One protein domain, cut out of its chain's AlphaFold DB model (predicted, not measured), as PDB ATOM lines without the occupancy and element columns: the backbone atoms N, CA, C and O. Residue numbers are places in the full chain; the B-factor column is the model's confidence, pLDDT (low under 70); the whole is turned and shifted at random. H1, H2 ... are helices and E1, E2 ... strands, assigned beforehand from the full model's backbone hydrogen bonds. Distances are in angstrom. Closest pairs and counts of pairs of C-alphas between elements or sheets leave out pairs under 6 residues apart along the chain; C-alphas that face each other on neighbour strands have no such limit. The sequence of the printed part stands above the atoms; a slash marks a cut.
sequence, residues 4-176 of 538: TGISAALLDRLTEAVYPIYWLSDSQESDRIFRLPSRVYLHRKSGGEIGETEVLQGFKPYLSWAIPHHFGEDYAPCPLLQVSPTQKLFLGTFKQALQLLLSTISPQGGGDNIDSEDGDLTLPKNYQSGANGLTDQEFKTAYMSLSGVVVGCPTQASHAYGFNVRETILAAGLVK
ATOM      1  N   THR A   4      -8.343  43.640 -50.492       85.75
ATOM      2  CA  THR A   4      -7.175  43.757 -49.603       85.75
ATOM      3  C   THR A   4      -7.147  45.049 -48.790       85.75
ATOM      4  O   THR A   4      -6.326  45.180 -47.887       85.75
ATOM      5  N   GLY A   5      -8.020  46.014 -49.087       90.00
ATOM      6  CA  GLY A   5      -8.026  47.288 -48.381       90.00
ATOM      7  C   GLY A   5      -9.106  48.262 -48.825       90.00
ATOM      8  O   GLY A   5      -9.710  48.117 -49.891       90.00
ATOM      9  N   ILE A   6      -9.329  49.271 -47.993       92.00
ATOM     10  CA  ILE A   6     -10.306  50.339 -48.182       92.00
ATOM     11  C   ILE A   6      -9.563  51.643 -48.451       92.00
ATOM     12  O   ILE A   6      -8.600  51.983 -47.773       92.00
ATOM     13  N   SER A   7     -10.044  52.369 -49.449       93.56
ATOM     14  CA  SER A   7      -9.619  53.723 -49.780       93.56
ATOM     15  C   SER A   7     -10.870  54.547 -50.016       93.56
ATOM     16  O   SER A   7     -11.868  54.014 -50.512       93.56
ATOM     17  N   ALA A   8     -10.811  55.825 -49.669       95.31
ATOM     18  CA  ALA A   8     -11.931  56.741 -49.793       95.31
ATOM     19  C   ALA A   8     -11.439  58.129 -50.220       95.31
ATOM     20  O   ALA A   8     -10.270  58.476 -50.048       95.31
ATOM     21  N   ALA A   9     -12.338  58.912 -50.802       95.69
ATOM     22  CA  ALA A   9     -12.117  60.304 -51.153       95.69
ATOM     23  C   ALA A   9     -13.451  61.050 -51.053       95.69
ATOM     24  O   ALA A   9     -14.507  60.461 -51.282       95.69
ATOM     25  N   LEU A  10     -13.392  62.329 -50.699       96.56
ATOM     26  CA  LEU A  10     -14.535  63.234 -50.715       96.56
ATOM     27  C   LEU A  10     -14.552  64.009 -52.030       96.56
ATOM     28  O   LEU A  10     -13.491  64.382 -52.526       96.56
ATOM     29  N   LEU A  11     -15.742  64.284 -52.554       96.25
ATOM     30  CA  LEU A  11     -15.958  65.256 -53.622       96.25
ATOM     31  C   LEU A  11     -16.715  66.446 -53.039       96.25
ATOM     32  O   LEU A  11     -17.816  66.278 -52.514       96.25
ATOM     33  N   ASP A  12     -16.159  67.642 -53.191       95.50
ATOM     34  CA  ASP A  12     -16.966  68.855 -53.166       95.50
ATOM     35  C   ASP A  12     -17.513  69.086 -54.573       95.50
ATOM     36  O   ASP A  12     -16.779  69.396 -55.509       95.50
ATOM     37  N   ARG A  13     -18.822  68.902 -54.728       90.25
ATOM     38  CA  ARG A  13     -19.480  69.014 -56.028       90.25
ATOM     39  C   ARG A  13     -19.450  70.437 -56.586       90.25
ATOM     40  O   ARG A  13     -19.440  70.594 -57.798       90.25
ATOM     41  N   LEU A  14     -19.465  71.464 -55.735       91.25
ATOM     42  CA  LEU A  14     -19.525  72.856 -56.193       91.25
ATOM     43  C   LEU A  14     -18.188  73.319 -56.769       91.25
ATOM     44  O   LEU A  14     -18.162  74.114 -57.704       91.25
ATOM     45  N   THR A  15     -17.091  72.840 -56.187       94.19
ATOM     46  CA  THR A  15     -15.728  73.178 -56.616       94.19
ATOM     47  C   THR A  15     -15.099  72.108 -57.507       94.19
ATOM     48  O   THR A  15     -14.006  72.324 -58.026       94.19
ATOM     49  N   GLU A  16     -15.767  70.960 -57.664       93.38
ATOM     50  CA  GLU A  16     -15.274  69.742 -58.325       93.38
ATOM     51  C   GLU A  16     -13.978  69.183 -57.700       93.38
ATOM     52  O   GLU A  16     -13.300  68.323 -58.271       93.38
ATOM     53  N   ALA A  17     -13.621  69.652 -56.499       94.19
ATOM     54  CA  ALA A  17     -12.397  69.270 -55.816       94.19
ATOM     55  C   ALA A  17     -12.542  67.898 -55.145       94.19
ATOM     56  O   ALA A  17     -13.510  67.621 -54.431       94.19
ATOM     57  N   VAL A  18     -11.534  67.045 -55.343       94.38
ATOM     58  CA  VAL A  18     -11.454  65.715 -54.729       94.38
ATOM     59  C   VAL A  18     -10.431  65.732 -53.595       94.38
ATOM     60  O   VAL A  18      -9.262  66.044 -53.820       94.38
ATOM     61  N   TYR A  19     -10.853  65.333 -52.396       95.50
ATOM     62  CA  TYR A  19     -10.033  65.284 -51.183       95.50
ATOM     63  C   TYR A  19      -9.848  63.832 -50.719       95.50
ATOM     64  O   TYR A  19     -10.761  63.246 -50.129       95.50
ATOM     65  N   PRO A  20      -8.688  63.205 -50.980       94.38
ATOM     66  CA  PRO A  20      -8.422  61.828 -50.572       94.38
ATOM     67  C   PRO A  20      -8.429  61.665 -49.052       94.38
ATOM     68  O   PRO A  20      -7.767  62.430 -48.348       94.38
ATOM     69  N   ILE A  21      -9.128  60.650 -48.545       94.88
ATOM     70  CA  ILE A  21      -9.135  60.319 -47.118       94.88
ATOM     71  C   ILE A  21      -7.890  59.492 -46.796       94.88
ATOM     72  O   ILE A  21      -7.543  58.557 -47.522       94.88
ATOM     73  N   TYR A  22      -7.221  59.849 -45.704       93.31
ATOM     74  CA  TYR A  22      -6.095  59.115 -45.143       93.31
ATOM     75  C   TYR A  22      -6.375  58.709 -43.700       93.31
ATOM     76  O   TYR A  22      -7.190  59.327 -43.022       93.31
ATOM     77  N   TRP A  23      -5.645  57.706 -43.223       92.25
ATOM     78  CA  TRP A  23      -5.641  57.258 -41.835       92.25
ATOM     79  C   TRP A  23      -4.262  57.472 -41.215       92.25
ATOM     80  O   TRP A  23      -3.236  57.269 -41.869       92.25
ATOM     81  N   LEU A  24      -4.252  57.853 -39.942       89.81
ATOM     82  CA  LEU A  24      -3.086  57.870 -39.066       89.81
ATOM     83  C   LEU A  24      -3.249  56.751 -38.037       89.81
ATOM     84  O   LEU A  24      -4.359  56.509 -37.564       89.81
ATOM     85  N   SER A  25      -2.157  56.056 -37.716       86.12
ATOM     86  CA  SER A  25      -2.146  55.026 -36.669       86.12
ATOM     87  C   SER A  25      -1.309  55.489 -35.486       86.12
ATOM     88  O   SER A  25      -0.226  56.032 -35.704       86.12
ATOM     89  N   ASP A  26      -1.732  55.163 -34.265       75.00
ATOM     90  CA  ASP A  26      -1.055  55.553 -33.012       75.00
ATOM     91  C   ASP A  26       0.440  55.158 -32.954       75.00
ATOM     92  O   ASP A  26       1.215  55.713 -32.183       75.00
ATOM     93  N   SER A  27       0.866  54.182 -33.765       62.84
ATOM     94  CA  SER A  27       2.231  53.632 -33.777       62.84
ATOM     95  C   SER A  27       3.220  54.307 -34.744       62.84
ATOM     96  O   SER A  27       4.409  54.002 -34.688       62.84
ATOM     97  N   GLN A  28       2.752  55.155 -35.667       56.12
ATOM     98  CA  GLN A  28       3.586  55.839 -36.669       56.12
ATOM     99  C   GLN A  28       3.078  57.273 -36.865       56.12
ATOM    100  O   GLN A  28       2.179  57.512 -37.664       56.12
ATOM    101  N   GLU A  29       3.651  58.227 -36.129       50.78
ATOM    102  CA  GLU A  29       3.177  59.620 -36.061       50.78
ATOM    103  C   GLU A  29       3.411  60.486 -37.324       50.78
ATOM    104  O   GLU A  29       3.206  61.696 -37.272       50.78
ATOM    105  N   SER A  30       3.798  59.938 -38.482       60.69
ATOM    106  CA  SER A  30       4.103  60.773 -39.664       60.69
ATOM    107  C   SER A  30       3.499  60.337 -40.994       60.69
ATOM    108  O   SER A  30       3.329  61.181 -41.877       60.69
ATOM    109  N   ASP A  31       3.142  59.063 -41.162       81.00
ATOM    110  CA  ASP A  31       2.864  58.537 -42.498       81.00
ATOM    111  C   ASP A  31       1.360  58.384 -42.728       81.00
ATOM    112  O   ASP A  31       0.677  57.555 -42.126       81.00
ATOM    113  N   ARG A  32       0.834  59.216 -43.632       88.50
ATOM    114  CA  ARG A  32      -0.559  59.155 -44.084       88.50
ATOM    115  C   ARG A  32      -0.794  57.872 -44.876       88.50
ATOM    116  O   ARG A  32      -0.241  57.692 -45.960       88.50
ATOM    117  N   ILE A  33      -1.674  57.011 -44.375       89.56
ATOM    118  CA  ILE A  33      -2.085  55.782 -45.057       89.56
ATOM    119  C   ILE A  33      -3.306  56.101 -45.921       89.56
ATOM    120  O   ILE A  33      -4.337  56.468 -45.384       89.56
ATOM    121  N   PHE A  34      -3.239  55.934 -47.244       90.56
ATOM    122  CA  PHE A  34      -4.389  56.158 -48.153       90.56
ATOM    123  C   PHE A  34      -5.141  54.871 -48.531       90.56
ATOM    124  O   PHE A  34      -6.099  54.880 -49.311       90.56
ATOM    125  N   ARG A  35      -4.691  53.733 -48.003       90.00
ATOM    126  CA  ARG A  35      -5.319  52.426 -48.190       90.00
ATOM    127  C   ARG A  35      -5.233  51.632 -46.898       90.00
ATOM    128  O   ARG A  35      -4.203  51.033 -46.599       90.00
ATOM    129  N   LEU A  36      -6.324  51.637 -46.143       90.38
ATOM    130  CA  LEU A  36      -6.449  50.879 -44.910       90.38
ATOM    131  C   LEU A  36      -6.508  49.376 -45.234       90.38
ATOM    132  O   LEU A  36      -7.346  48.981 -46.049       90.38
ATOM    133  N   PRO A  37      -5.660  48.516 -44.642       90.38
ATOM    134  CA  PRO A  37      -5.742  47.073 -44.854       90.38
ATOM    135  C   PRO A  37      -7.105  46.508 -44.435       90.38
ATOM    136  O   PRO A  37      -7.616  46.836 -43.368       90.38
ATOM    137  N   SER A  38      -7.679  45.620 -45.251       90.62
ATOM    138  CA  SER A  38      -8.954  44.953 -44.944       90.62
ATOM    139  C   SER A  38      -8.719  43.774 -43.994       90.62
ATOM    140  O   SER A  38      -8.736  42.611 -44.405       90.62
ATOM    141  N   ARG A  39      -8.377  44.097 -42.741       91.31
ATOM    142  CA  ARG A  39      -8.009  43.145 -41.687       91.31
ATOM    143  C   ARG A  39      -8.662  43.548 -40.371       91.31
ATOM    144  O   ARG A  39      -8.495  44.685 -39.939       91.31
ATOM    145  N   VAL A  40      -9.335  42.605 -39.723       93.00
ATOM    146  CA  VAL A  40      -9.867  42.759 -38.361       93.00
ATOM    147  C   VAL A  40      -9.476  41.554 -37.514       93.00
ATOM    148  O   VAL A  40      -9.129  40.501 -38.054       93.00
ATOM    149  N   TYR A  41      -9.511  41.708 -36.198       93.25
ATOM    150  CA  TYR A  41      -9.298  40.622 -35.253       93.25
ATOM    151  C   TYR A  41     -10.630  40.149 -34.687       93.25
ATOM    152  O   TYR A  41     -11.469  40.971 -34.337       93.25
ATOM    153  N   LEU A  42     -10.806  38.834 -34.613       92.12
ATOM    154  CA  LEU A  42     -11.923  38.170 -33.959       92.12
ATOM    155  C   LEU A  42     -11.409  37.527 -32.672       92.12
ATOM    156  O   LEU A  42     -10.552  36.647 -32.725       92.12
ATOM    157  N   HIS A  43     -11.933  37.953 -31.529       90.88
ATOM    158  CA  HIS A  43     -11.634  37.368 -30.224       90.88
ATOM    159  C   HIS A  43     -12.788  36.465 -29.816       90.88
ATOM    160  O   HIS A  43     -13.884  36.938 -29.505       90.88
ATOM    161  N   ARG A  44     -12.564  35.150 -29.830       84.69
ATOM    162  CA  ARG A  44     -13.624  34.201 -29.477       84.69
ATOM    163  C   ARG A  44     -13.986  34.274 -28.003       84.69
ATOM    164  O   ARG A  44     -13.118  34.353 -27.139       84.69
ATOM    165  N   LYS A  45     -15.274  34.130 -27.709       73.75
ATOM    166  CA  LYS A  45     -15.775  33.961 -26.342       73.75
ATOM    167  C   LYS A  45     -15.798  32.468 -26.022       73.75
ATOM    168  O   LYS A  45     -16.649  31.744 -26.528       73.75
ATOM    169  N   SER A  46     -14.864  31.986 -25.202       59.38
ATOM    170  CA  SER A  46     -14.868  30.594 -24.727       59.38
ATOM    171  C   SER A  46     -15.028  30.571 -23.212       59.38
ATOM    172  O   SER A  46     -14.110  30.922 -22.480       59.38
ATOM    173  N   GLY A  47     -16.208  30.175 -22.726       54.94
ATOM    174  CA  GLY A  47     -16.438  29.942 -21.295       54.94
ATOM    175  C   GLY A  47     -16.266  31.161 -20.375       54.94
ATOM    176  O   GLY A  47     -16.051  30.972 -19.183       54.94
ATOM    177  N   GLY A  48     -16.365  32.389 -20.897       50.09
ATOM    178  CA  GLY A  48     -16.233  33.627 -20.114       50.09
ATOM    179  C   GLY A  48     -14.825  34.236 -20.070       50.09
ATOM    180  O   GLY A  48     -14.660  35.290 -19.462       50.09
ATOM    181  N   GLU A  49     -13.837  33.634 -20.741       53.53
ATOM    182  CA  GLU A  49     -12.503  34.216 -20.956       53.53
ATOM    183  C   GLU A  49     -12.297  34.606 -22.434       53.53
ATOM    184  O   GLU A  49     -12.929  34.038 -23.334       53.53
ATOM    185  N   ILE A  50     -11.420  35.593 -22.683       57.81
ATOM    186  CA  ILE A  50     -10.970  35.967 -24.034       57.81
ATOM    187  C   ILE A  50     -10.208  34.765 -24.606       57.81
ATOM    188  O   ILE A  50      -9.146  34.402 -24.102       57.81
ATOM    189  N   GLY A  51     -10.785  34.122 -25.619       64.62
ATOM    190  CA  GLY A  51     -10.208  32.981 -26.321       64.62
ATOM    191  C   GLY A  51      -9.132  33.382 -27.333       64.62
ATOM    192  O   GLY A  51      -8.551  34.462 -27.269       64.62
ATOM    193  N   GLU A  52      -8.856  32.493 -28.289       73.12
ATOM    194  CA  GLU A  52      -7.882  32.741 -29.358       73.12
ATOM    195  C   GLU A  52      -8.279  33.951 -30.226       73.12
ATOM    196  O   GLU A  52      -9.440  34.096 -30.625       73.12
ATOM    197  N   THR A  53      -7.299  34.811 -30.523       84.38
ATOM    198  CA  THR A  53      -7.439  35.923 -31.471       84.38
ATOM    199  C   THR A  53      -7.152  35.436 -32.885       84.38
ATOM    200  O   THR A  53      -6.048  34.982 -33.190       84.38
ATOM    201  N   GLU A  54      -8.123  35.593 -33.774       86.50
ATOM    202  CA  GLU A  54      -8.033  35.201 -35.177       86.50
ATOM    203  C   GLU A  54      -8.007  36.437 -36.082       86.50
ATOM    204  O   GLU A  54      -8.647  37.445 -35.793       86.50
ATOM    205  N   VAL A  55      -7.285  36.378 -37.203       87.75
ATOM    206  CA  VAL A  55      -7.257  37.478 -38.180       87.75
ATOM    207  C   VAL A  55      -8.248  37.195 -39.300       87.75
ATOM    208  O   VAL A  55      -8.039  36.281 -40.097       87.75
ATOM    209  N   LEU A  56      -9.284  38.022 -39.421       88.62
ATOM    210  CA  LEU A  56     -10.197  37.983 -40.559       88.62
ATOM    211  C   LEU A  56      -9.688  38.919 -41.656       88.62
ATOM    212  O   LEU A  56      -9.555  40.129 -41.461       88.62
ATOM    213  N   GLN A  57      -9.417  38.355 -42.832       87.12
ATOM    214  CA  GLN A  57      -8.956  39.086 -44.012       87.12
ATOM    215  C   GLN A  57      -9.503  38.457 -45.294       87.12
ATOM    216  O   GLN A  57      -9.880  37.289 -45.307       87.12
ATOM    217  N   GLY A  58      -9.559  39.234 -46.380       81.31
ATOM    218  CA  GLY A  58      -9.995  38.723 -47.686       81.31
ATOM    219  C   GLY A  58     -11.459  38.266 -47.729       81.31
ATOM    220  O   GLY A  58     -11.823  37.489 -48.601       81.31
ATOM    221  N   PHE A  59     -12.302  38.750 -46.813       86.62
ATOM    222  CA  PHE A  59     -13.684  38.290 -46.639       86.62
ATOM    223  C   PHE A  59     -14.713  38.954 -47.570       86.62
ATOM    224  O   PHE A  59     -15.861  38.519 -47.628       86.62
ATOM    225  N   LYS A  60     -14.319  39.982 -48.340       87.88
ATOM    226  CA  LYS A  60     -15.191  40.677 -49.315       87.88
ATOM    227  C   LYS A  60     -15.961  39.713 -50.247       87.88
ATOM    228  O   LYS A  60     -17.147  39.961 -50.456       87.88
ATOM    229  N   PRO A  61     -15.362  38.635 -50.799       85.12
ATOM    230  CA  PRO A  61     -16.074  37.712 -51.685       85.12
ATOM    231  C   PRO A  61     -17.256  36.997 -51.018       85.12
ATOM    232  O   PRO A  61     -18.263  36.769 -51.688       85.12
ATOM    233  N   TYR A  62     -17.185  36.712 -49.713       86.12
ATOM    234  CA  TYR A  62     -18.263  36.029 -48.985       86.12
ATOM    235  C   TYR A  62     -19.553  36.852 -48.943       86.12
ATOM    236  O   TYR A  62     -20.640  36.289 -48.933       86.12
ATOM    237  N   LEU A  63     -19.460  38.184 -49.030       90.12
ATOM    238  CA  LEU A  63     -20.631  39.067 -49.046       90.12
ATOM    239  C   LEU A  63     -21.541  38.850 -50.268       90.12
ATOM    240  O   LEU A  63     -22.662  39.344 -50.272       90.12
ATOM    241  N   SER A  64     -21.076  38.140 -51.302       87.69
ATOM    242  CA  SER A  64     -21.872  37.819 -52.496       87.69
ATOM    243  C   SER A  64     -22.704  36.537 -52.386       87.69
ATOM    244  O   SER A  64     -23.528  36.280 -53.259       87.69
ATOM    245  N   TRP A  65     -22.493  35.727 -51.345       84.25
ATOM    246  CA  TRP A  65     -23.060  34.376 -51.283       84.25
ATOM    247  C   TRP A  65     -24.496  34.331 -50.781       84.25
ATOM    248  O   TRP A  65     -25.271  33.508 -51.257       84.25
ATOM    249  N   ALA A  66     -24.849  35.182 -49.819       88.69
ATOM    250  CA  ALA A  66     -26.205  35.280 -49.290       88.69
ATOM    251  C   ALA A  66     -26.407  36.574 -48.500       88.69
ATOM    252  O   ALA A  66     -25.441  37.234 -48.109       88.69
ATOM    253  N   ILE A  67     -27.665  36.900 -48.212       91.75
ATOM    254  CA  ILE A  67     -28.013  37.848 -47.150       91.75
ATOM    255  C   ILE A  67     -28.034  37.068 -45.820       91.75
ATOM    256  O   ILE A  67     -28.806  36.110 -45.708       91.75
ATOM    257  N   PRO A  68     -27.199  37.428 -44.827       91.81
ATOM    258  CA  PRO A  68     -27.197  36.760 -43.529       91.81
ATOM    259  C   PRO A  68     -28.508  37.051 -42.792       91.81
ATOM    260  O   PRO A  68     -28.999  38.172 -42.865       91.81
ATOM    261  N   HIS A  69     -29.092  36.073 -42.111       89.75
ATOM    262  CA  HIS A  69     -30.337  36.248 -41.354       89.75
ATOM    263  C   HIS A  69     -30.547  35.098 -40.362       89.75
ATOM    264  O   HIS A  69     -29.903  34.047 -40.456       89.75
ATOM    265  N   HIS A  70     -31.508  35.280 -39.455       89.00
ATOM    266  CA  HIS A  70     -31.915  34.278 -38.474       89.00
ATOM    267  C   HIS A  70     -33.336  33.775 -38.763       89.00
ATOM    268  O   HIS A  70     -34.253  34.550 -39.033       89.00
ATOM    269  N   PHE A  71     -33.542  32.457 -38.671       83.19
ATOM    270  CA  PHE A  71     -34.868  31.824 -38.803       83.19
ATOM    271  C   PHE A  71     -35.647  31.768 -37.470       83.19
ATOM    272  O   PHE A  71     -36.717  31.165 -37.399       83.19
ATOM    273  N   GLY A  72     -35.132  32.413 -36.418       82.06
ATOM    274  CA  GLY A  72     -35.642  32.352 -35.045       82.06
ATOM    275  C   GLY A  72     -34.669  31.644 -34.098       82.06
ATOM    276  O   GLY A  72     -33.651  31.116 -34.535       82.06
ATOM    277  N   GLU A  73     -34.990  31.630 -32.802       80.69
ATOM    278  CA  GLU A  73     -34.103  31.103 -31.746       80.69
ATOM    279  C   GLU A  73     -33.858  29.584 -31.842       80.69
ATOM    280  O   GLU A  73     -32.840  29.091 -31.363       80.69
ATOM    281  N   ASP A  74     -34.764  28.845 -32.492       83.44
ATOM    282  CA  ASP A  74     -34.685  27.384 -32.631       83.44
ATOM    283  C   ASP A  74     -33.734  26.917 -33.749       83.44
ATOM    284  O   ASP A  74     -33.437  25.723 -33.855       83.44
ATOM    285  N   TYR A  75     -33.267  27.830 -34.605       82.88
ATOM    286  CA  TYR A  75     -32.460  27.506 -35.780       82.88
ATOM    287  C   TYR A  75     -31.093  28.177 -35.729       82.88
ATOM    288  O   TYR A  75     -30.934  29.294 -35.245       82.88
ATOM    289  N   ALA A  76     -30.098  27.496 -36.297       84.69
ATOM    290  CA  ALA A  76     -28.790  28.094 -36.509       84.69
ATOM    291  C   ALA A  76     -28.896  29.316 -37.447       84.69
ATOM    292  O   ALA A  76     -29.726  29.310 -38.366       84.69
ATOM    293  N   PRO A  77     -28.037  30.334 -37.266       88.06
ATOM    294  CA  PRO A  77     -27.969  31.467 -38.182       88.06
ATOM    295  C   PRO A  77     -27.626  30.997 -39.604       88.06
ATOM    296  O   PRO A  77     -26.924  29.997 -39.798       88.06
ATOM    297  N   CYS A  78     -28.115  31.712 -40.621       86.62
ATOM    298  CA  CYS A  78     -27.982  31.294 -42.014       86.62
ATOM    299  C   CYS A  78     -27.392  32.396 -42.915       86.62
ATOM    300  O   CYS A  78     -27.926  33.506 -42.948       86.62
ATOM    301  N   PRO A  79     -26.338  32.111 -43.709       87.50
ATOM    302  CA  PRO A  79     -25.559  30.869 -43.738       87.50
ATOM    303  C   PRO A  79     -24.413  30.861 -42.711       87.50
ATOM    304  O   PRO A  79     -23.736  31.872 -42.499       87.50
ATOM    305  N   LEU A  80     -24.137  29.683 -42.144       89.19
ATOM    306  CA  LEU A  80     -22.876  29.394 -41.460       89.19
ATOM    307  C   LEU A  80     -21.868  28.881 -42.484       89.19
ATOM    308  O   LEU A  80     -22.118  27.888 -43.171       89.19
ATOM    309  N   LEU A  81     -20.713  29.530 -42.554       87.50
ATOM    310  CA  LEU A  81     -19.621  29.159 -43.438       87.50
ATOM    311  C   LEU A  81     -18.575  28.374 -42.657       87.50
ATOM    312  O   LEU A  81     -18.081  28.834 -41.630       87.50
ATOM    313  N   GLN A  82     -18.187  27.208 -43.152       84.56
ATOM    314  CA  GLN A  82     -16.974  26.555 -42.695       84.56
ATOM    315  C   GLN A  82     -15.797  27.269 -43.358       84.56
ATOM    316  O   GLN A  82     -15.702  27.290 -44.577       84.56
ATOM    317  N   VAL A  83     -14.922  27.911 -42.592       81.06
ATOM    318  CA  VAL A  83     -13.815  28.718 -43.153       81.06
ATOM    319  C   VAL A  83     -12.465  28.030 -42.996       81.06
ATOM    320  O   VAL A  83     -11.523  28.323 -43.726       81.06
ATOM    321  N   SER A  84     -12.391  27.062 -42.085       78.06
ATOM    322  CA  SER A  84     -11.247  26.177 -41.888       78.06
ATOM    323  C   SER A  84     -11.725  24.844 -41.277       78.06
ATOM    324  O   SER A  84     -12.923  24.698 -40.997       78.06
ATOM    325  N   PRO A  85     -10.841  23.849 -41.058       74.25
ATOM    326  CA  PRO A  85     -11.251  22.556 -40.509       74.25
ATOM    327  C   PRO A  85     -11.936  22.673 -39.141       74.25
ATOM    328  O   PRO A  85     -12.834  21.895 -38.828       74.25
ATOM    329  N   THR A  86     -11.520  23.651 -38.337       76.25
ATOM    330  CA  THR A  86     -11.982  23.849 -36.957       76.25
ATOM    331  C   THR A  86     -12.924  25.039 -36.803       76.25
ATOM    332  O   THR A  86     -13.542  25.180 -35.752       76.25
ATOM    333  N   GLN A  87     -13.065  25.881 -37.830       79.31
ATOM    334  CA  GLN A  87     -13.774  27.153 -37.719       79.31
ATOM    335  C   GLN A  87     -15.016  27.185 -38.601       79.31
ATOM    336  O   GLN A  87     -14.972  26.933 -39.810       79.31
ATOM    337  N   LYS A  88     -16.122  27.565 -37.969       87.31
ATOM    338  CA  LYS A  88     -17.389  27.896 -38.609       87.31
ATOM    339  C   LYS A  88     -17.737  29.311 -38.177       87.31
ATOM    340  O   LYS A  88     -17.654  29.585 -36.987       87.31
ATOM    341  N   LEU A  89     -18.053  30.174 -39.131       90.12
ATOM    342  CA  LEU A  89     -18.395  31.570 -38.886       90.12
ATOM    343  C   LEU A  89     -19.718  31.894 -39.561       90.12
ATOM    344  O   LEU A  89     -19.973  31.465 -40.690       90.12
ATOM    345  N   PHE A  90     -20.546  32.673 -38.888       92.31
ATOM    346  CA  PHE A  90     -21.736  33.242 -39.485       92.31
ATOM    347  C   PHE A  90     -21.349  34.293 -40.528       92.31
ATOM    348  O   PHE A  90     -20.462  35.121 -40.318       92.31
ATOM    349  N   LEU A  91     -22.031  34.299 -41.677       91.75
ATOM    350  CA  LEU A  91     -21.763  35.284 -42.727       91.75
ATOM    351  C   LEU A  91     -21.960  36.734 -42.236       91.75
ATOM    352  O   LEU A  91     -21.253  37.636 -42.697       91.75
ATOM    353  N   GLY A  92     -22.851  36.958 -41.261       93.75
ATOM    354  CA  GLY A  92     -23.041  38.258 -40.608       93.75
ATOM    355  C   GLY A  92     -21.774  38.809 -39.945       93.75
ATOM    356  O   GLY A  92     -21.550  40.019 -39.988       93.75
ATOM    357  N   THR A  93     -20.878  37.946 -39.465       94.62
ATOM    358  CA  THR A  93     -19.594  38.338 -38.863       94.62
ATOM    359  C   THR A  93     -18.689  39.049 -39.871       94.62
ATOM    360  O   THR A  93     -18.039  40.040 -39.543       94.62
ATOM    361  N   PHE A  94     -18.691  38.643 -41.147       94.12
ATOM    362  CA  PHE A  94     -17.930  39.339 -42.197       94.12
ATOM    363  C   PHE A  94     -18.528  40.694 -42.575       94.12
ATOM    364  O   PHE A  94     -17.802  41.629 -42.919       94.12
ATOM    365  N   LYS A  95     -19.856  40.813 -42.499       94.75
ATOM    366  CA  LYS A  95     -20.553  42.089 -42.678       94.75
ATOM    367  C   LYS A  95     -20.181  43.056 -41.548       94.75
ATOM    368  O   LYS A  95     -19.804  44.192 -41.819       94.75
ATOM    369  N   GLN A  96     -20.193  42.591 -40.300       95.44
ATOM    370  CA  GLN A  96     -19.772  43.375 -39.133       95.44
ATOM    371  C   GLN A  96     -18.277  43.727 -39.173       95.44
ATOM    372  O   GLN A  96     -17.901  44.854 -38.864       95.44
ATOM    373  N   ALA A  97     -17.417  42.826 -39.655       95.44
ATOM    374  CA  ALA A  97     -16.006  43.126 -39.904       95.44
ATOM    375  C   ALA A  97     -15.834  44.290 -40.895       95.44
ATOM    376  O   ALA A  97     -15.010  45.184 -40.682       95.44
ATOM    377  N   LEU A  98     -16.633  44.318 -41.968       95.88
ATOM    378  CA  LEU A  98     -16.636  45.440 -42.904       95.88
ATOM    379  C   LEU A  98     -17.192  46.721 -42.264       95.88
ATOM    380  O   LEU A  98     -16.650  47.795 -42.516       95.88
ATOM    381  N   GLN A  99     -18.232  46.618 -41.429       95.50
ATOM    382  CA  GLN A  99     -18.806  47.750 -40.690       95.50
ATOM    383  C   GLN A  99     -17.747  48.405 -39.808       95.50
ATOM    384  O   GLN A  99     -17.581  49.623 -39.852       95.50
ATOM    385  N   LEU A 100     -16.988  47.588 -39.073       95.19
ATOM    386  CA  LEU A 100     -15.905  48.047 -38.218       95.19
ATOM    387  C   LEU A 100     -14.860  48.832 -39.017       95.19
ATOM    388  O   LEU A 100     -14.505  49.949 -38.645       95.19
ATOM    389  N   LEU A 101     -14.419  48.299 -40.158       95.00
ATOM    390  CA  LEU A 101     -13.468  48.993 -41.025       95.00
ATOM    391  C   LEU A 101     -14.042  50.289 -41.613       95.00
ATOM    392  O   LEU A 101     -13.339  51.295 -41.658       95.00
ATOM    393  N   LEU A 102     -15.298  50.293 -42.068       95.12
ATOM    394  CA  LEU A 102     -15.932  51.488 -42.638       95.12
ATOM    395  C   LEU A 102     -16.153  52.586 -41.595       95.12
ATOM    396  O   LEU A 102     -16.044  53.763 -41.935       95.12
ATOM    397  N   SER A 103     -16.389  52.216 -40.333       94.00
ATOM    398  CA  SER A 103     -16.537  53.179 -39.237       94.00
ATOM    399  C   SER A 103     -15.298  54.069 -39.076       94.00
ATOM    400  O   SER A 103     -15.426  55.234 -38.709       94.00
ATOM    401  N   THR A 104     -14.106  53.577 -39.442       94.00
ATOM    402  CA  THR A 104     -12.841  54.331 -39.362       94.00
ATOM    403  C   THR A 104     -12.769  55.547 -40.285       94.00
ATOM    404  O   THR A 104     -11.850  56.344 -40.141       94.00
ATOM    405  N   ILE A 105     -13.691  55.691 -41.244       93.62
ATOM    406  CA  ILE A 105     -13.815  56.889 -42.095       93.62
ATOM    407  C   ILE A 105     -14.345  58.084 -41.278       93.62
ATOM    408  O   ILE A 105     -14.213  59.234 -41.697       93.62
ATOM    409  N   SER A 106     -14.952  57.825 -40.114       90.06
ATOM    410  CA  SER A 106     -15.476  58.860 -39.232       90.06
ATOM    411  C   SER A 106     -14.358  59.722 -38.624       90.06
ATOM    412  O   SER A 106     -13.421  59.197 -38.014       90.06
ATOM    413  N   PRO A 107     -14.494  61.062 -38.656       83.75
ATOM    414  CA  PRO A 107     -13.522  61.989 -38.078       83.75
ATOM    415  C   PRO A 107     -13.452  61.940 -36.546       83.75
ATOM    416  O   PRO A 107     -12.575  62.570 -35.954       83.75
ATOM    417  N   GLN A 108     -14.396  61.261 -35.888       75.38
ATOM    418  CA  GLN A 108     -14.390  61.074 -34.434       75.38
ATOM    419  C   GLN A 108     -13.483  59.914 -33.993       75.38
ATOM    420  O   GLN A 108     -13.312  59.710 -32.797       75.38
ATOM    421  N   GLY A 109     -12.872  59.202 -34.949       65.69
ATOM    422  CA  GLY A 109     -12.293  57.887 -34.716       65.69
ATOM    423  C   GLY A 109     -13.412  56.853 -34.743       65.69
ATOM    424  O   GLY A 109     -14.369  56.940 -33.979       65.69
ATOM    425  N   GLY A 110     -13.330  55.913 -35.677       64.06
ATOM    426  CA  GLY A 110     -14.156  54.709 -35.657       64.06
ATOM    427  C   GLY A 110     -13.312  53.509 -35.262       64.06
ATOM    428  O   GLY A 110     -12.083  53.568 -35.334       64.06
ATOM    429  N   GLY A 111     -13.963  52.421 -34.867       63.88
ATOM    430  CA  GLY A 111     -13.260  51.221 -34.426       63.88
ATOM    431  C   GLY A 111     -13.668  50.672 -33.072       63.88
ATOM    432  O   GLY A 111     -12.970  49.781 -32.589       63.88
ATOM    433  N   ASP A 112     -14.747  51.180 -32.471       79.25
ATOM    434  CA  ASP A 112     -15.313  50.561 -31.276       79.25
ATOM    435  C   ASP A 112     -15.563  49.078 -31.536       79.25
ATOM    436  O   ASP A 112     -16.031  48.688 -32.611       79.25
ATOM    437  N   ASN A 113     -15.228  48.254 -30.547       86.56
ATOM    438  CA  ASN A 113     -15.385  46.813 -30.649       86.56
ATOM    439  C   ASN A 113     -16.841  46.475 -31.002       86.56
ATOM    440  O   ASN A 113     -17.770  46.967 -30.357       86.56
ATOM    441  N   ILE A 114     -17.034  45.617 -32.002       88.38
ATOM    442  CA  ILE A 114     -18.363  45.117 -32.365       88.38
ATOM    443  C   ILE A 114     -18.520  43.724 -31.768       88.38
ATOM    444  O   ILE A 114     -17.757  42.822 -32.103       88.38
ATOM    445  N   ASP A 115     -19.524  43.551 -30.912       90.00
ATOM    446  CA  ASP A 115     -19.932  42.232 -30.432       90.00
ATOM    447  C   ASP A 115     -20.637  41.484 -31.577       90.00
ATOM    448  O   ASP A 115     -21.734  41.865 -32.002       90.00
ATOM    449  N   SER A 116     -19.963  40.479 -32.140       89.50
ATOM    450  CA  SER A 116     -20.518  39.597 -33.169       89.50
ATOM    451  C   SER A 116     -20.962  38.270 -32.569       89.50
ATOM    452  O   SER A 116     -20.525  37.872 -31.490       89.50
ATOM    453  N   GLU A 117     -21.784  37.535 -33.315       85.50
ATOM    454  CA  GLU A 117     -22.256  36.209 -32.906       85.50
ATOM    455  C   GLU A 117     -21.100  35.220 -32.665       85.50
ATOM    456  O   GLU A 117     -21.172  34.382 -31.768       85.50
ATOM    457  N   ASP A 118     -20.000  35.358 -33.412       87.44
ATOM    458  CA  ASP A 118     -18.831  34.480 -33.305       87.44
ATOM    459  C   ASP A 118     -17.766  34.977 -32.298       87.44
ATOM    460  O   ASP A 118     -16.785  34.271 -32.036       87.44
ATOM    461  N   GLY A 119     -17.918  36.184 -31.734       89.00
ATOM    462  CA  GLY A 119     -16.950  36.805 -30.818       89.00
ATOM    463  C   GLY A 119     -16.808  38.322 -30.981       89.00
ATOM    464  O   GLY A 119     -17.494  38.948 -31.783       89.00
ATOM    465  N   ASP A 120     -15.892  38.936 -30.239       92.12
ATOM    466  CA  ASP A 120     -15.680  40.385 -30.326       92.12
ATOM    467  C   ASP A 120     -14.767  40.726 -31.509       92.12
ATOM    468  O   ASP A 120     -13.666  40.184 -31.641       92.12
ATOM    469  N   LEU A 121     -15.208  41.642 -32.368       94.25
ATOM    470  CA  LEU A 121     -14.440  42.149 -33.500       94.25
ATOM    471  C   LEU A 121     -13.720  43.442 -33.120       94.25
ATOM    472  O   LEU A 121     -14.354  44.395 -32.665       94.25
ATOM    473  N   THR A 122     -12.409  43.505 -33.365       93.94
ATOM    474  CA  THR A 122     -11.583  44.692 -33.093       93.94
ATOM    475  C   THR A 122     -10.677  45.040 -34.269       93.94
ATOM    476  O   THR A 122     -10.307  44.191 -35.085       93.94
ATOM    477  N   LEU A 123     -10.274  46.307 -34.358       91.75
ATOM    478  CA  LEU A 123      -9.259  46.723 -35.322       91.75
ATOM    479  C   LEU A 123      -7.856  46.305 -34.845       91.75
ATOM    480  O   LEU A 123      -7.613  46.229 -33.639       91.75
ATOM    481  N   PRO A 124      -6.897  46.068 -35.762       89.12
ATOM    482  CA  PRO A 124      -5.513  45.766 -35.386       89.12
ATOM    483  C   PRO A 124      -4.795  46.914 -34.668       89.12
ATOM    484  O   PRO A 124      -3.826  46.689 -33.946       89.12
ATOM    485  N   LYS A 125      -5.229  48.147 -34.940       88.06
ATOM    486  CA  LYS A 125      -4.734  49.402 -34.374       88.06
ATOM    487  C   LYS A 125      -5.902  50.380 -34.296       88.06
ATOM    488  O   LYS A 125      -6.873  50.218 -35.036       88.06
ATOM    489  N   ASN A 126      -5.764  51.424 -33.489       87.19
ATOM    490  CA  ASN A 126      -6.655  52.569 -33.601       87.19
ATOM    491  C   ASN A 126      -6.263  53.392 -34.824       87.19
ATOM    492  O   ASN A 126      -5.075  53.543 -35.139       87.19
ATOM    493  N   TYR A 127      -7.277  53.907 -35.508       88.69
ATOM    494  CA  TYR A 127      -7.095  54.738 -36.681       88.69
ATOM    495  C   TYR A 127      -7.891  56.025 -36.540       88.69
ATOM    496  O   TYR A 127      -9.086  56.005 -36.248       88.69
ATOM    497  N   GLN A 128      -7.229  57.139 -36.827       90.31
ATOM    498  CA  GLN A 128      -7.880  58.428 -36.991       90.31
ATOM    499  C   GLN A 128      -7.838  58.822 -38.462       90.31
ATOM    500  O   GLN A 128      -6.764  58.861 -39.068       90.31
ATOM    501  N   SER A 129      -8.998  59.108 -39.047       93.06
ATOM    502  CA  SER A 129      -9.077  59.581 -40.429       93.06
ATOM    503  C   SER A 129      -8.948  61.099 -40.536       93.06
ATOM    504  O   SER A 129      -9.458  61.831 -39.686       93.06
ATOM    505  N   GLY A 130      -8.361  61.560 -41.635       94.06
ATOM    506  CA  GLY A 130      -8.399  62.943 -42.103       94.06
ATOM    507  C   GLY A 130      -8.562  62.993 -43.623       94.06
ATOM    508  O   GLY A 130      -8.495  61.965 -44.296       94.06
ATOM    509  N   ALA A 131      -8.750  64.183 -44.188       95.00
ATOM    510  CA  ALA A 131      -8.814  64.375 -45.637       95.00
ATOM    511  C   ALA A 131      -7.662  65.262 -46.114       95.00
ATOM    512  O   ALA A 131      -7.402  66.336 -45.573       95.00
ATOM    513  N   ASN A 132      -6.922  64.798 -47.119       93.50
ATOM    514  CA  ASN A 132      -5.784  65.526 -47.653       93.50
ATOM    515  C   ASN A 132      -6.266  66.791 -48.369       93.50
ATOM    516  O   ASN A 132      -7.001  66.698 -49.348       93.50
ATOM    517  N   GLY A 133      -5.825  67.955 -47.891       93.69
ATOM    518  CA  GLY A 133      -6.257  69.261 -48.394       93.69
ATOM    519  C   GLY A 133      -7.364  69.926 -47.569       93.69
ATOM    520  O   GLY A 133      -7.710  71.057 -47.883       93.69
ATOM    521  N   LEU A 134      -7.868  69.270 -46.516       96.25
ATOM    522  CA  LEU A 134      -8.813  69.845 -45.554       96.25
ATOM    523  C   LEU A 134      -8.198  69.890 -44.150       96.25
ATOM    524  O   LEU A 134      -7.396  69.034 -43.774       96.25
ATOM    525  N   THR A 135      -8.606  70.876 -43.359       96.06
ATOM    526  CA  THR A 135      -8.402  70.887 -41.906       96.06
ATOM    527  C   THR A 135      -9.330  69.880 -41.218       96.06
ATOM    528  O   THR A 135     -10.369  69.501 -41.762       96.06
ATOM    529  N   ASP A 136      -9.018  69.487 -39.981       93.00
ATOM    530  CA  ASP A 136      -9.861  68.561 -39.207       93.00
ATOM    531  C   ASP A 136     -11.302  69.067 -39.043       93.00
ATOM    532  O   ASP A 136     -12.248  68.280 -39.037       93.00
ATOM    533  N   GLN A 137     -11.486  70.384 -38.915       95.31
ATOM    534  CA  GLN A 137     -12.809  70.984 -38.766       95.31
ATOM    535  C   GLN A 137     -13.590  70.988 -40.085       95.31
ATOM    536  O   GLN A 137     -14.792  70.708 -40.083       95.31
ATOM    537  N   GLU A 138     -12.927  71.272 -41.208       96.44
ATOM    538  CA  GLU A 138     -13.534  71.174 -42.540       96.44
ATOM    539  C   GLU A 138     -13.915  69.728 -42.851       96.44
ATOM    540  O   GLU A 138     -15.042  69.476 -43.265       96.44
ATOM    541  N   PHE A 139     -13.033  68.768 -42.555       96.50
ATOM    542  CA  PHE A 139     -13.320  67.348 -42.731       96.50
ATOM    543  C   PHE A 139     -14.506  66.887 -41.871       96.50
ATOM    544  O   PHE A 139     -15.417  66.239 -42.383       96.50
ATOM    545  N   LYS A 140     -14.563  67.287 -40.591       95.31
ATOM    546  CA  LYS A 140     -15.721  67.024 -39.714       95.31
ATOM    547  C   LYS A 140     -17.019  67.587 -40.279       95.31
ATOM    548  O   LYS A 140     -18.040  66.905 -40.261       95.31
ATOM    549  N   THR A 141     -16.972  68.817 -40.780       95.50
ATOM    550  CA  THR A 141     -18.136  69.487 -41.366       95.50
ATOM    551  C   THR A 141     -18.595  68.753 -42.625       95.50
ATOM    552  O   THR A 141     -19.769  68.405 -42.718       95.50
ATOM    553  N   ALA A 142     -17.665  68.430 -43.530       94.94
ATOM    554  CA  ALA A 142     -17.937  67.688 -44.757       94.94
ATOM    555  C   ALA A 142     -18.531  66.297 -44.479       94.94
ATOM    556  O   ALA A 142     -19.495  65.901 -45.132       94.94
ATOM    557  N   TYR A 143     -18.008  65.582 -43.476       94.31
ATOM    558  CA  TYR A 143     -18.532  64.282 -43.048       94.31
ATOM    559  C   TYR A 143     -19.987  64.380 -42.564       94.31
ATOM    560  O   TYR A 143     -20.834  63.576 -42.942       94.31
ATOM    561  N   MET A 144     -20.311  65.393 -41.752       93.62
ATOM    562  CA  MET A 144     -21.680  65.596 -41.256       93.62
ATOM    563  C   MET A 144     -22.668  66.024 -42.351       93.62
ATOM    564  O   MET A 144     -23.877  65.878 -42.168       93.62
ATOM    565  N   SER A 145     -22.172  66.548 -43.475       93.38
ATOM    566  CA  SER A 145     -22.970  67.015 -44.611       93.38
ATOM    567  C   SER A 145     -22.934  66.077 -45.823       93.38
ATOM    568  O   SER A 145     -23.251  66.517 -46.926       93.38
ATOM    569  N   LEU A 146     -22.536  64.809 -45.663       94.56
ATOM    570  CA  LEU A 146     -22.498  63.853 -46.774       94.56
ATOM    571  C   LEU A 146     -23.885  63.662 -47.408       94.56
ATOM    572  O   LEU A 146     -24.817  63.148 -46.785       94.56
ATOM    573  N   SER A 147     -24.003  64.030 -48.686       93.44
ATOM    574  CA  SER A 147     -25.217  63.815 -49.487       93.44
ATOM    575  C   SER A 147     -25.378  62.362 -49.939       93.44
ATOM    576  O   SER A 147     -26.503  61.890 -50.119       93.44
ATOM    577  N   GLY A 148     -24.269  61.638 -50.105       94.56
ATOM    578  CA  GLY A 148     -24.268  60.249 -50.538       94.56
ATOM    579  C   GLY A 148     -22.893  59.598 -50.502       94.56
ATOM    580  O   GLY A 148     -21.885  60.251 -50.244       94.56
ATOM    581  N   VAL A 149     -22.875  58.291 -50.753       96.06
ATOM    582  CA  VAL A 149     -21.670  57.461 -50.806       96.06
ATOM    583  C   VAL A 149     -21.662  56.696 -52.122       96.06
ATOM    584  O   VAL A 149     -22.645  56.043 -52.475       96.06
ATOM    585  N   VAL A 150     -20.532  56.743 -52.825       95.94
ATOM    586  CA  VAL A 150     -20.284  55.932 -54.021       95.94
ATOM    587  C   VAL A 150     -19.343  54.797 -53.657       95.94
ATOM    588  O   VAL A 150     -18.277  55.024 -53.082       95.94
ATOM    589  N   VAL A 151     -19.710  53.571 -54.008       95.50
ATOM    590  CA  VAL A 151     -18.929  52.383 -53.690       95.50
ATOM    591  C   VAL A 151     -18.641  51.556 -54.927       95.50
ATOM    592  O   VAL A 151     -19.535  51.127 -55.647       95.50
ATOM    593  N   GLY A 152     -17.355  51.266 -55.091       92.94
ATOM    594  CA  GLY A 152     -16.838  50.332 -56.078       92.94
ATOM    595  C   GLY A 152     -17.295  48.889 -55.847       92.94
ATOM    596  O   GLY A 152     -17.182  48.364 -54.726       92.94
ATOM    597  N   CYS A 153     -17.796  48.243 -56.894       91.31
ATOM    598  CA  CYS A 153     -18.188  46.842 -56.915       91.31
ATOM    599  C   CYS A 153     -17.549  46.090 -58.088       91.31
ATOM    600  O   CYS A 153     -17.180  46.696 -59.090       91.31
ATOM    601  N   PRO A 154     -17.441  44.756 -57.988       85.44
ATOM    602  CA  PRO A 154     -17.096  43.958 -59.145       85.44
ATOM    603  C   PRO A 154     -18.127  44.083 -60.263       85.44
ATOM    604  O   PRO A 154     -19.332  44.166 -60.009       85.44
ATOM    605  N   THR A 155     -17.663  43.982 -61.501       84.56
ATOM    606  CA  THR A 155     -18.520  43.762 -62.665       84.56
ATOM    607  C   THR A 155     -19.432  42.556 -62.411       84.56
ATOM    608  O   THR A 155     -18.952  41.488 -62.027       84.56
ATOM    609  N   GLN A 156     -20.744  42.715 -62.629       79.88
ATOM    610  CA  GLN A 156     -21.764  41.684 -62.352       79.88
ATOM    611  C   GLN A 156     -21.853  41.262 -60.871       79.88
ATOM    612  O   GLN A 156     -22.147  40.107 -60.560       79.88
ATOM    613  N   ALA A 157     -21.605  42.185 -59.936       85.81
ATOM    614  CA  ALA A 157     -21.834  41.926 -58.520       85.81
ATOM    615  C   ALA A 157     -23.275  41.448 -58.253       85.81
ATOM    616  O   ALA A 157     -24.244  42.052 -58.710       85.81
ATOM    617  N   SER A 158     -23.408  40.375 -57.468       88.62
ATOM    618  CA  SER A 158     -24.712  39.840 -57.049       88.62
ATOM    619  C   SER A 158     -25.537  40.869 -56.271       88.62
ATOM    620  O   SER A 158     -24.978  41.713 -55.560       88.62
ATOM    621  N   HIS A 159     -26.861  40.720 -56.290       89.50
ATOM    622  CA  HIS A 159     -27.740  41.526 -55.449       89.50
ATOM    623  C   HIS A 159     -27.427  41.366 -53.946       89.50
ATOM    624  O   HIS A 159     -27.406  42.367 -53.235       89.50
ATOM    625  N   ALA A 160     -27.088  40.153 -53.477       91.94
ATOM    626  CA  ALA A 160     -26.646  39.911 -52.094       91.94
ATOM    627  C   ALA A 160     -25.446  40.790 -51.706       91.94
ATOM    628  O   ALA A 160     -25.466  41.445 -50.666       91.94
ATOM    629  N   TYR A 161     -24.433  40.869 -52.577       93.06
ATOM    630  CA  TYR A 161     -23.273  41.739 -52.365       93.06
ATOM    631  C   TYR A 161     -23.690  43.205 -52.213       93.06
ATOM    632  O   TYR A 161     -23.300  43.856 -51.245       93.06
ATOM    633  N   GLY A 162     -24.511  43.717 -53.137       93.31
ATOM    634  CA  GLY A 162     -25.022  45.088 -53.071       93.31
ATOM    635  C   GLY A 162     -25.812  45.361 -51.790       93.31
ATOM    636  O   GLY A 162     -25.569  46.362 -51.119       93.31
ATOM    637  N   PHE A 163     -26.707  44.446 -51.418       94.19
ATOM    638  CA  PHE A 163     -27.515  44.535 -50.204       94.19
ATOM    639  C   PHE A 163     -26.645  44.577 -48.943       94.19
ATOM    640  O   PHE A 163     -26.756  45.510 -48.146       94.19
ATOM    641  N   ASN A 164     -25.733  43.610 -48.795       95.31
ATOM    642  CA  ASN A 164     -24.848  43.492 -47.637       95.31
ATOM    643  C   ASN A 164     -23.955  44.723 -47.483       95.31
ATOM    644  O   ASN A 164     -23.816  45.255 -46.383       95.31
ATOM    645  N   VAL A 165     -23.385  45.211 -48.587       95.88
ATOM    646  CA  VAL A 165     -22.550  46.414 -48.599       95.88
ATOM    647  C   VAL A 165     -23.346  47.655 -48.191       95.88
ATOM    648  O   VAL A 165     -22.881  48.404 -47.333       95.88
ATOM    649  N   ARG A 166     -24.551  47.859 -48.741       95.56
ATOM    650  CA  ARG A 166     -25.411  48.993 -48.369       95.56
ATOM    651  C   ARG A 166     -25.782  48.963 -46.888       95.56
ATOM    652  O   ARG A 166     -25.583  49.964 -46.208       95.56
ATOM    653  N   GLU A 167     -26.216  47.816 -46.362       96.00
ATOM    654  CA  GLU A 167     -26.510  47.685 -44.928       96.00
ATOM    655  C   GLU A 167     -25.282  47.959 -44.060       96.00
ATOM    656  O   GLU A 167     -25.398  48.547 -42.991       96.00
ATOM    657  N   THR A 168     -24.097  47.553 -44.515       96.06
ATOM    658  CA  THR A 168     -22.856  47.803 -43.778       96.06
ATOM    659  C   THR A 168     -22.527  49.295 -43.713       96.06
ATOM    660  O   THR A 168     -22.131  49.796 -42.667       96.06
ATOM    661  N   ILE A 169     -22.706  50.021 -44.818       96.56
ATOM    662  CA  ILE A 169     -22.482  51.473 -44.895       96.56
ATOM    663  C   ILE A 169     -23.467  52.230 -43.998       96.56
ATOM    664  O   ILE A 169     -23.066  53.179 -43.321       96.56
ATOM    665  N   LEU A 170     -24.732  51.796 -43.966       96.00
ATOM    666  CA  LEU A 170     -25.751  52.340 -43.063       96.00
ATOM    667  C   LEU A 170     -25.390  52.070 -41.601       96.00
ATOM    668  O   LEU A 170     -25.389  52.989 -40.789       96.00
ATOM    669  N   ALA A 171     -25.004  50.835 -41.279       94.38
ATOM    670  CA  ALA A 171     -24.602  50.445 -39.931       94.38
ATOM    671  C   ALA A 171     -23.302  51.135 -39.467       94.38
ATOM    672  O   ALA A 171     -23.102  51.339 -38.272       94.38
ATOM    673  N   ALA A 172     -22.426  51.527 -40.397       94.06
ATOM    674  CA  ALA A 172     -21.248  52.351 -40.122       94.06
ATOM    675  C   ALA A 172     -21.581  53.848 -39.947       94.06
ATOM    676  O   ALA A 172     -20.696  54.635 -39.617       94.06
ATOM    677  N   GLY A 173     -22.834  54.257 -40.173       93.25
ATOM    678  CA  GLY A 173     -23.300  55.627 -39.958       93.25
ATOM    679  C   GLY A 173     -22.792  56.645 -40.982       93.25
ATOM    680  O   GLY A 173     -22.802  57.840 -40.689       93.25
ATOM    681  N   LEU A 174     -22.345  56.204 -42.165       94.38
ATOM    682  CA  LEU A 174     -21.831  57.109 -43.203       94.38
ATOM    683  C   LEU A 174     -22.950  57.939 -43.852       94.38
ATOM    684  O   LEU A 174     -22.749  59.101 -44.192       94.38
ATOM    685  N   VAL A 175     -24.133  57.342 -44.024       95.19
ATOM    686  CA  VAL A 175     -25.355  57.976 -44.551       95.19
ATOM    687  C   VAL A 175     -26.586  57.385 -43.864       95.19
ATOM    688  O   VAL A 175     -26.483  56.396 -43.143       95.19
ATOM    689  N   LYS A 176     -27.758  57.993 -44.073       93.25
ATOM    690  CA  LYS A 176     -28.985  57.667 -43.326       93.25
ATOM    691  C   LYS A 176     -29.966  56.783 -44.090       93.25
ATOM    692  O   LYS A 176     -30.837  56.183 -43.472       93.25
TER     693      LYS A 176
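What this domain is: This is residues 4 to 176 of the 538 residues of an uncharacterized protein of Arthrospira maxima CS-328 (UniProt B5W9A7). Two small antiparallel sheets lie toward opposite ends of the domain, each with one helix packed on it: H3 on the branched sheet of E1, E2, E3 and E10, and H2, near the middle of the domain, on the sheet E5 E4 E9 E8. H4 and the short H1 pack on the side of H2 away from its sheet, while the small hairpin of E6 and E7 lies by the first residues of H2. The printed part has 173 residues, with four named helices and eleven named strands in the order E1 E2 E3 E4 E5 H1 E6 E7 H2 E8 E9 E10 H3 E11 H4, a mixed class of helices and strands. It is compact, with a radius of gyration of the C-alphas of 17.2 A, and spans 54 by 37 by 26 A along its three main axes.

Where its parts are: E1, residues 9 to 12, begins at C-alpha 9 at (-12.117, 60.304, -51.153). E2, residues 17 to 25, is 26.0 A long, and E3 is residues 28 to 33. E4, residues 39 to 46, is 22.2 A long, and E5, residues 49 to 57, is 23.8 A long. H1 is residues 60 to 64, E6 residues 80 to 82 and E7 residues 88 to 90. H2, residues 91 to 103, is 19.0 A long and begins at C-alpha 91 at (-21.763, 35.284, -42.727). E8 is residues 114 to 116, E9 residues 119 to 122 and E10 residues 127 to 131, 13.3 A long. H3, residues 136 to 144, is 12.4 A long, and E11, residues 149 to 153, is 12.7 A long. H4, residues 159 to 171, is 18.2 A long and ends at C-alpha 171 at (-24.602, 50.445, -39.931).

How they stand to each other: E1, E2 and E3 form a meander, each strand the antiparallel neighbour of the one before. E1 and E3 lie on one side of E2 and E10 on the other side; N 10 and O 19 are 2.8 A apart, N 23 and O 33 2.8 A, and N 22 and O 130 2.8 A, within hydrogen-bond range. H3 is on this sheet at a height of 8.3 A and runs across the strands, at 68 degrees to E2 on the local plane; the closest C-alphas of H3 and E10 are those of Phe 139 and Ala 131, 6.1 A apart. The second sheet, in the order E5 E4 E9 E8, is strongly twisted, with N 42 and O 54 2.8 A apart, N 41 and O 122 2.8 A, and N 121 and O 114 2.8 A. H2 is on it, making two layers, a helix on one face of a sheet; its height is 7.8 A, and it lies over E4 and E9, slantwise to the strands. H2 touches H4 at a steep tilt of 47 degrees, the same way, closest at the C-alphas of Gln 99 and Thr 168, 5.1 A. H1 touches H4, closest at the C-alphas of Ser 64 and Tyr 161, 4.2 A. H1 also touches H2, through residues 91 to 95 of H2 alone, closest at the C-alphas of Leu 63 and Lys 95, 7.0 A. E6 and E7 are an antiparallel hairpin, with N 81 and O 89 2.8 A apart. E11 pairs with no named strand and is near H4, with 9 pairs of C-alphas within 10 A. H3 and H4 are apart. In H2, H3 and H4 every O i to N i+4 pair is within hydrogen-bond range; in H1 it is 0 of 1, beside 2 of 2 O i to N i+3 pairs.

The domain as a whole: The C-alphas farthest apart are those of Thr 15 and Gly 47, at 55.8 A. The printed part has no cut. The link from H1 to E6, residues 65 to 79, is long, and that from H2 to E8 is short but not tight. The mean pLDDT of the printed part is 87.9, and it is under 70 at residues 27 to 30, 46 to 51 and 109 to 111.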